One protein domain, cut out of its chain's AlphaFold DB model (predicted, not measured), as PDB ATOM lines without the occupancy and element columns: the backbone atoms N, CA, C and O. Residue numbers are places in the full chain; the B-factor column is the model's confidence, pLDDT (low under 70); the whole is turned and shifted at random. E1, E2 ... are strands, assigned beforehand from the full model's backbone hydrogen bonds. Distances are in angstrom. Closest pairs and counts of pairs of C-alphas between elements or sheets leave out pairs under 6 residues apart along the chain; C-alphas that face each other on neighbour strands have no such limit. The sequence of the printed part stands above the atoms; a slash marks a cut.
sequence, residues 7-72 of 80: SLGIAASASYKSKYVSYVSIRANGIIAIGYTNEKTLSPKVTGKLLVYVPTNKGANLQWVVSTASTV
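This is residues 7 to 72 of the 80 residues of an uncharacterized protein of Thiotrichales bacterium SG8_50 (UniProt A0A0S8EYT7). There is little regular structure: a strongly twisted antiparallel sheet, E1-E2-E3-E4, is stepped lengthwise, the hairpin E3-E4 reaching past E1 and E2 at one end and the loop of residues 37 to 49 extending at the other. The printed part has 66 residues, 26 in four named strands with no named helix, class all strand. It is elongated, 42 by 27 by 15 A, and only just loose, close to compact, with a radius of gyration of the C-alphas of 13.2 A.

E1 is residues 21 to 26, from C-alpha 21 at (-18.806, 16.712, 26.387). E2 is 32 to 36; E3, 50 to 58, spans 24.6 A. E4 is 61 to 66, ending at C-alpha 66 (-5.449, 20.553, 35.678).

The strands form a meander, each the antiparallel neighbour of the one before. Across the neighbour strands E1 and E2, N 25 and O 33 are within hydrogen-bond range, 2.8 A. E3's pairing is staggered: residues 50 to 53 with E2 (N 34 and O 51, 2.8 A), 53 to 58 with E4 (N 56 and O 63, 2.8 A). E1 and E4 are apart.

The farthest C-alphas, Lys 40 and Ala 60, are 42.3 A apart. The link E2 to E3 is long. The printed part has no cut, and no printed residue is under 70 in pLDDT.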
ATOM      1  N   SER A   7      -5.792  27.812  12.932       90.12
ATOM      2  CA  SER A   7      -4.330  27.998  12.843       90.12
ATOM      3  C   SER A   7      -3.518  26.726  13.120       90.12
ATOM      4  O   SER A   7      -2.348  26.643  12.758       90.12
ATOM      5  N   LEU A   8      -4.133  25.751  13.792       89.38
ATOM      6  CA  LEU A   8      -3.536  24.462  14.126       89.38
ATOM      7  C   LEU A   8      -3.922  23.359  13.126       89.38
ATOM      8  O   LEU A   8      -3.455  22.232  13.279       89.38
ATOM      9  N   GLY A   9      -4.775  23.652  12.138       93.25
ATOM     10  CA  GLY A   9      -5.253  22.668  11.164       93.25
ATOM     11  C   GLY A   9      -6.109  21.559  11.783       93.25
ATOM     12  O   GLY A   9      -6.126  20.439  11.276       93.25
ATOM     13  N   ILE A  10      -6.795  21.843  12.895       91.94
ATOM     14  CA  ILE A  10      -7.646  20.874  13.596       91.94
ATOM     15  C   ILE A  10      -9.126  21.248  13.480       91.94
ATOM     16  O   ILE A  10      -9.488  22.384  13.183       91.94
ATOM     17  N   ALA A  11     -10.004  20.279  13.750       94.62
ATOM     18  CA  ALA A  11     -11.445  20.485  13.674       94.62
ATOM     19  C   ALA A  11     -11.921  21.602  14.618       94.62
ATOM     20  O   ALA A  11     -11.330  21.841  15.670       94.62
ATOM     21  N   ALA A  12     -13.031  22.256  14.267       93.56
ATOM     22  CA  ALA A  12     -13.645  23.290  15.096       93.56
ATOM     23  C   ALA A  12     -14.011  22.778  16.503       93.56
ATOM     24  O   ALA A  12     -14.294  21.598  16.707       93.56
ATOM     25  N   SER A  13     -14.061  23.681  17.485       93.19
ATOM     26  CA  SER A  13     -14.231  23.327  18.903       93.19
ATOM     27  C   SER A  13     -15.497  22.518  19.208       93.19
ATOM     28  O   SER A  13     -15.464  21.556  19.977       93.19
ATOM     29  N   ALA A  14     -16.610  22.882  18.570       93.62
ATOM     30  CA  ALA A  14     -17.900  22.207  18.710       93.62
ATOM     31  C   ALA A  14     -17.963  20.842  17.996       93.62
ATOM     32  O   ALA A  14     -18.899  20.073  18.222       93.62
ATOM     33  N   SER A  15     -16.985  20.518  17.143       95.12
ATOM     34  CA  SER A  15     -16.906  19.206  16.489       95.12
ATOM     35  C   SER A  15     -16.481  18.110  17.468       95.12
ATOM     36  O   SER A  15     -16.849  16.951  17.289       95.12
ATOM     37  N   TYR A  16     -15.769  18.469  18.540       94.50
ATOM     38  CA  TYR A  16     -15.387  17.558  19.619       94.50
ATOM     39  C   TYR A  16     -16.521  17.404  20.641       94.50
ATOM     40  O   TYR A  16     -16.478  17.965  21.736       94.50
ATOM     41  N   LYS A  17     -17.548  16.638  20.271       95.62
ATOM     42  CA  LYS A  17     -18.742  16.389  21.092       95.62
ATOM     43  C   LYS A  17     -18.931  14.906  21.397       95.62
ATOM     44  O   LYS A  17     -18.601  14.041  20.590       95.62
ATOM     45  N   SER A  18     -19.482  14.607  22.567       95.19
ATOM     46  CA  SER A  18     -19.859  13.252  22.988       95.19
ATOM     47  C   SER A  18     -21.044  13.314  23.955       95.19
ATOM     48  O   SER A  18     -21.540  14.398  24.255       95.19
ATOM     49  N   LYS A  19     -21.485  12.169  24.497       95.06
ATOM     50  CA  LYS A  19     -22.596  12.128  25.463       95.06
ATOM     51  C   LYS A  19     -22.424  13.125  26.622       95.06
ATOM     52  O   LYS A  19     -23.391  13.756  27.031       95.06
ATOM     53  N   TYR A  20     -21.204  13.282  27.136       96.19
ATOM     54  CA  TYR A  20     -20.936  14.119  28.312       96.19
ATOM     55  C   TYR A  20     -20.135  15.389  28.009       96.19
ATOM     56  O   TYR A  20     -19.989  16.222  28.897       96.19
ATOM     57  N   VAL A  21     -19.629  15.558  26.786       96.88
ATOM     58  CA  VAL A  21     -18.806  16.712  26.387       96.88
ATOM     59  C   VAL A  21     -19.526  17.496  25.302       96.88
ATOM     60  O   VAL A  21     -19.902  16.925  24.278       96.88
ATOM     61  N   SER A  22     -19.679  18.800  25.512       96.75
ATOM     62  CA  SER A  22     -20.337  19.705  24.569       96.75
ATOM     63  C   SER A  22     -19.356  20.339  23.584       96.75
ATOM     64  O   SER A  22     -19.716  20.553  22.429       96.75
ATOM     65  N   TYR A  23     -18.126  20.617  24.017       96.69
ATOM     66  CA  TYR A  23     -17.055  21.125  23.162       96.69
ATOM     67  C   TYR A  23     -15.675  20.889  23.780       96.69
ATOM     68  O   TYR A  23     -15.526  20.758  25.002       96.69
ATOM     69  N   VAL A  24     -14.649  20.957  22.934       97.00
ATOM     70  CA  VAL A  24     -13.246  21.092  23.348       97.00
ATOM     71  C   VAL A  24     -12.661  22.309  22.649       97.00
ATOM     72  O   VAL A  24     -12.715  22.404  21.431       97.00
ATOM     73  N   SER A  25     -12.119  23.253  23.415       94.94
ATOM     74  CA  SER A  25     -11.540  24.493  22.890       94.94
ATOM     75  C   SER A  25     -10.051  24.594  23.203       94.94
ATOM     76  O   SER A  25      -9.639  24.287  24.322       94.94
ATOM     77  N   ILE A  26      -9.265  25.065  22.237       93.50
ATOM     78  CA  ILE A  26      -7.880  25.492  22.443       93.50
ATOM     79  C   ILE A  26      -7.859  27.010  22.616       93.50
ATOM     80  O   ILE A  26      -8.439  27.752  21.824       93.50
ATOM     81  N   ARG A  27      -7.227  27.460  23.697       90.50
ATOM     82  CA  ARG A  27      -7.037  28.872  24.046       90.50
ATOM     83  C   ARG A  27      -5.569  29.265  23.843       90.50
ATOM     84  O   ARG A  27      -4.753  28.485  23.353       90.50
ATOM     85  N   ALA A  28      -5.226  30.487  24.252       88.38
ATOM     86  CA  ALA A  28      -3.850  30.975  24.252       88.38
ATOM     87  C   ALA A  28      -2.878  29.957  24.867       88.38
ATOM     88  O   ALA A  28      -3.216  29.273  25.836       88.38
ATOM     89  N   ASN A  29      -1.665  29.892  24.316       87.75
ATOM     90  CA  ASN A  29      -0.576  29.050  24.818       87.75
ATOM     91  C   ASN A  29      -0.917  27.548  24.880       87.75
ATOM     92  O   ASN A  29      -0.363  26.826  25.702       87.75
ATOM     93  N   GLY A  30      -1.844  27.073  24.038       90.88
ATOM     94  CA  GLY A  30      -2.203  25.655  23.962       90.88
ATOM     95  C   GLY A  30      -3.043  25.151  25.137       90.88
ATOM     96  O   GLY A  30      -3.155  23.945  25.327       90.88
ATOM     97  N   ILE A  31      -3.636  26.044  25.937       94.50
ATOM     98  CA  ILE A  31      -4.541  25.659  27.027       94.50
ATOM     99  C   ILE A  31      -5.775  24.971  26.443       94.50
ATOM    100  O   ILE A  31      -6.455  25.535  25.586       94.50
ATOM    101  N   ILE A  32      -6.101  23.786  26.953       95.44
ATOM    102  CA  ILE A  32      -7.268  23.013  26.527       95.44
ATOM    103  C   ILE A  32      -8.380  23.213  27.550       95.44
ATOM    104  O   ILE A  32      -8.193  22.970  28.741       95.44
ATOM    105  N   ALA A  33      -9.552  23.633  27.093       96.12
ATOM    106  CA  ALA A  33     -10.731  23.813  27.925       96.12
ATOM    107  C   ALA A  33     -11.886  22.958  27.389       96.12
ATOM    108  O   ALA A  33     -12.294  23.105  26.236       96.12
ATOM    109  N   ILE A  34     -12.393  22.068  28.240       97.44
ATOM    110  CA  ILE A  34     -13.417  21.067  27.934       97.44
ATOM    111  C   ILE A  34     -14.710  21.472  28.635       97.44
ATOM    112  O   ILE A  34     -14.737  21.578  29.866       97.44
ATOM    113  N   GLY A  35     -15.770  21.686  27.858       97.38
ATOM    114  CA  GLY A  35     -17.108  21.952  28.376       97.38
ATOM    115  C   GLY A  35     -17.901  20.660  28.543       97.38
ATOM    116  O   GLY A  35     -18.036  19.890  27.593       97.38
ATOM    117  N   TYR A  36     -18.448  20.425  29.735       97.31
ATOM    118  CA  TYR A  36     -19.373  19.314  29.960       97.31
ATOM    119  C   TYR A  36     -20.796  19.686  29.544       97.31
ATOM    120  O   TYR A  36     -21.250  20.815  29.740       97.31
ATOM    121  N   THR A  37     -21.511  18.720  28.973       96.19
ATOM    122  CA  THR A  37     -22.922  18.861  28.599       96.19
ATOM    123  C   THR A  37     -23.799  19.034  29.841       96.19
ATOM    124  O   THR A  37     -23.481  18.525  30.919       96.19
ATOM    125  N   ASN A  38     -24.937  19.713  29.676       93.12
ATOM    126  CA  ASN A  38     -26.029  19.728  30.651       93.12
ATOM    127  C   ASN A  38     -26.844  18.425  30.577       93.12
ATOM    128  O   ASN A  38     -28.007  18.422  30.187       93.12
ATOM    129  N   GLU A  39     -26.200  17.303  30.886       91.50
ATOM    130  CA  GLU A  39     -26.780  15.964  30.766       91.50
ATOM    131  C   GLU A  39     -27.316  15.485  32.126       91.50
ATOM    132  O   GLU A  39     -26.619  15.587  33.136       91.50
ATOM    133  N   LYS A  40     -28.545  14.944  32.170       87.06
ATOM    134  CA  LYS A  40     -29.206  14.522  33.427       87.06
ATOM    135  C   LYS A  40     -28.497  13.354  34.105       87.06
ATOM    136  O   LYS A  40     -28.512  13.248  35.328       87.06
ATOM    137  N   THR A  41     -27.892  12.474  33.308       89.94
ATOM    138  CA  THR A  41     -27.133  11.320  33.811       89.94
ATOM    139  C   THR A  41     -25.735  11.690  34.317       89.94
ATOM    140  O   THR A  41     -25.079  10.876  34.964       89.94
ATOM    141  N   LEU A  42     -25.277  12.921  34.069       89.44
ATOM    142  CA  LEU A  42     -24.032  13.448  34.613       89.44
ATOM    143  C   LEU A  42     -24.275  14.035  36.010       89.44
ATOM    144  O   LEU A  42     -25.305  14.646  36.278       89.44
ATOM    145  N   SER A  43     -23.294  13.888  36.907       91.31
ATOM    146  CA  SER A  43     -23.365  14.461  38.257       91.31
ATOM    147  C   SER A  43     -23.772  15.944  38.214       91.31
ATOM    148  O   SER A  43     -23.110  16.726  37.518       91.31
ATOM    149  N   PRO A  44     -24.753  16.387  39.027       91.25
ATOM    150  CA  PRO A  44     -25.148  17.798  39.114       91.25
ATOM    151  C   PRO A  44     -23.997  18.733  39.508       91.25
ATOM    152  O   PRO A  44     -24.060  19.944  39.333       91.25
ATOM    153  N   LYS A  45     -22.917  18.178  40.072       93.12
ATOM    154  CA  LYS A  45     -21.718  18.936  40.444       93.12
ATOM    155  C   LYS A  45     -20.738  19.140  39.281       93.12
ATOM    156  O   LYS A  45     -19.793  19.908  39.471       93.12
ATOM    157  N   VAL A  46     -20.947  18.484  38.138       94.25
ATOM    158  CA  VAL A  46     -20.083  18.495  36.936       94.25
ATOM    159  C   VAL A  46     -20.831  19.000  35.698       94.25
ATOM    160  O   VAL A  46     -20.217  19.614  34.832       94.25
ATOM    161  N   THR A  47     -22.145  18.781  35.624       95.06
ATOM    162  CA  THR A  47     -22.996  19.224  34.511       95.06
ATOM    163  C   THR A  47     -22.826  20.721  34.211       95.06
ATOM    164  O   THR A  47     -22.759  21.538  35.133       95.06
ATOM    165  N   GLY A  48     -22.639  21.064  32.932       94.31
ATOM    166  CA  GLY A  48     -22.413  22.443  32.469       94.31
ATOM    167  C   GLY A  48     -21.089  23.092  32.891       94.31
ATOM    168  O   GLY A  48     -20.888  24.285  32.659       94.31
ATOM    169  N   LYS A  49     -20.183  22.354  33.543       96.38
ATOM    170  CA  LYS A  49     -18.920  22.900  34.058       96.38
ATOM    171  C   LYS A  49     -17.761  22.737  33.084       96.38
ATOM    172  O   LYS A  49     -17.871  22.105  32.038       96.38
ATOM    173  N   LEU A  50     -16.626  23.318  33.466       97.00
ATOM    174  CA  LEU A  50     -15.405  23.370  32.679       97.00
ATOM    175  C   LEU A  50     -14.266  22.617  33.371       97.00
ATOM    176  O   LEU A  50     -14.007  22.827  34.563       97.00
ATOM    177  N   LEU A  51     -13.551  21.798  32.603       96.81
ATOM    178  CA  LEU A  51     -12.242  21.256  32.967       96.81
ATOM    179  C   LEU A  51     -11.176  21.894  32.075       96.81
ATOM    180  O   LEU A  51     -11.335  21.944  30.858       96.81
ATOM    181  N   VAL A  52     -10.104  22.402  32.680       96.81
ATOM    182  CA  VAL A  52      -9.050  23.145  31.983       96.81
ATOM    183  C   VAL A  52      -7.704  22.479  32.221       96.81
ATOM    184  O   VAL A  52      -7.279  22.343  33.367       96.81
ATOM    185  N   TYR A  53      -7.022  22.124  31.137       96.50
ATOM    186  CA  TYR A  53      -5.643  21.655  31.134       96.50
ATOM    187  C   TYR A  53      -4.713  22.757  30.644       96.50
ATOM    188  O   TYR A  53      -4.932  23.353  29.588       96.50
ATOM    189  N   VAL A  54      -3.658  23.010  31.408       95.38
ATOM    190  CA  VAL A  54      -2.602  23.960  31.057       95.38
ATOM    191  C   VAL A  54      -1.341  23.163  30.733       95.38
ATOM    192  O   VAL A  54      -0.927  22.347  31.564       95.38
ATOM    193  N   PRO A  55      -0.739  23.360  29.550       94.75
ATOM    194  CA  PRO A  55       0.555  22.780  29.257       94.75
ATOM    195  C   PRO A  55       1.622  23.536  30.048       94.75
ATOM    196  O   PRO A  55       1.626  24.763  30.127       94.75
ATOM    197  N   THR A  56       2.538  22.786  30.634       94.00
ATOM    198  CA  THR A  56       3.682  23.300  31.380       94.00
ATOM    199  C   THR A  56       4.945  22.643  30.856       94.00
ATOM    200  O   THR A  56       4.937  21.478  30.450       94.00
ATOM    201  N   ASN A  57       6.031  23.409  30.823       94.88
ATOM    202  CA  ASN A  57       7.333  22.880  30.453       94.88
ATOM    203  C   ASN A  57       7.826  21.930  31.557       94.88
ATOM    204  O   ASN A  57       7.807  22.283  32.736       94.88
ATOM    205  N   LYS A  58       8.278  20.738  31.160       95.00
ATOM    206  CA  LYS A  58       8.955  19.766  32.022       95.00
ATOM    207  C   LYS A  58      10.257  19.313  31.356       95.00
ATOM    208  O   LYS A  58      10.410  18.158  30.951       95.00
ATOM    209  N   GLY A  59      11.186  20.253  31.201       94.56
ATOM    210  CA  GLY A  59      12.442  20.047  30.487       94.56
ATOM    211  C   GLY A  59      12.196  19.840  28.994       94.56
ATOM    212  O   GLY A  59      11.568  20.668  28.341       94.56
ATOM    213  N   ALA A  60      12.661  18.710  28.459       94.31
ATOM    214  CA  ALA A  60      12.434  18.329  27.062       94.31
ATOM    215  C   ALA A  60      11.007  17.807  26.781       94.31
ATOM    216  O   ALA A  60      10.703  17.446  25.649       94.31
ATOM    217  N   ASN A  61      10.136  17.749  27.796       95.31
ATOM    218  CA  ASN A  61       8.773  17.235  27.684       95.31
ATOM    219  C   ASN A  61       7.728  18.296  28.047       95.31
ATOM    220  O   ASN A  61       8.009  19.276  28.739       95.31
ATOM    221  N   LEU A  62       6.486  18.043  27.636       94.19
ATOM    222  CA  LEU A  62       5.312  18.758  28.125       94.19
ATOM    223  C   LEU A  62       4.640  17.967  29.245       94.19
ATOM    224  O   LEU A  62       4.454  16.755  29.147       94.19
ATOM    225  N   GLN A  63       4.224  18.677  30.289       94.12
ATOM    226  CA  GLN A  63       3.318  18.163  31.307       94.12
ATOM    227  C   GLN A  63       2.000  18.925  31.243       94.12
ATOM    228  O   GLN A  63       1.977  20.154  31.223       94.12
ATOM    229  N   TRP A  64       0.892  18.194  31.274       93.19
ATOM    230  CA  TRP A  64      -0.438  18.777  31.376       93.19
ATOM    231  C   TRP A  64      -0.883  18.810  32.828       93.19
ATOM    232  O   TRP A  64      -0.814  17.800  33.528       93.19
ATOM    233  N   VAL A  65      -1.349  19.971  33.277       93.94
ATOM    234  CA  VAL A  65      -1.803  20.177  34.654       93.94
ATOM    235  C   VAL A  65      -3.245  20.648  34.642       93.94
ATOM    236  O   VAL A  65      -3.612  21.526  33.859       93.94
ATOM    237  N   VAL A  66      -4.072  20.086  35.521       95.25
ATOM    238  CA  VAL A  66      -5.449  20.553  35.678       95.25
ATOM    239  C   VAL A  66      -5.449  21.889  36.419       95.25
ATOM    240  O   VAL A  66      -5.080  21.970  37.590       95.25
ATOM    241  N   SER A  67      -5.886  22.945  35.740       94.31
ATOM    242  CA  SER A  67      -5.855  24.314  36.251       94.31
ATOM    243  C   SER A  67      -6.897  24.567  37.340       94.31
ATOM    244  O   SER A  67      -8.006  24.017  37.323       94.31
ATOM    245  N   THR A  68      -6.571  25.484  38.252       92.88
ATOM    246  CA  THR A  68      -7.500  26.060  39.236       92.88
ATOM    247  C   THR A  68      -8.654  26.824  38.581       92.88
ATOM    248  O   THR A  68      -9.716  26.912  39.188       92.88
ATOM    249  N   ALA A  69      -8.505  27.265  37.326       94.25
ATOM    250  CA  ALA A  69      -9.582  27.858  36.526       94.25
ATOM    251  C   ALA A  69     -10.680  26.850  36.118       94.25
ATOM    252  O   ALA A  69     -11.727  27.244  35.604       94.25
ATOM    253  N   SER A  70     -10.461  25.547  36.331       96.31
ATOM    254  CA  SER A  70     -11.512  24.538  36.169       96.31
ATOM    255  C   SER A  70     -12.630  24.773  37.187       96.31
ATOM    256  O   SER A  70     -12.367  24.952  38.376       96.31
ATOM    257  N   THR A  71     -13.885  24.683  36.757       96.94
ATOM    258  CA  THR A  71     -15.052  24.851  37.640       96.94
ATOM    259  C   THR A  71     -15.611  23.515  38.138       96.94
ATOM    260  O   THR A  71     -16.336  23.465  39.139       96.94
ATOM    261  N   VAL A  72     -15.240  22.402  37.494       96.00
ATOM    262  CA  VAL A  72     -15.469  21.043  38.016       96.00
ATOM    263  C   VAL A  72     -14.803  20.915  39.395       96.00
ATOM    264  O   VAL A  72     -13.640  21.283  39.513       96.00
TER     265      VAL A  72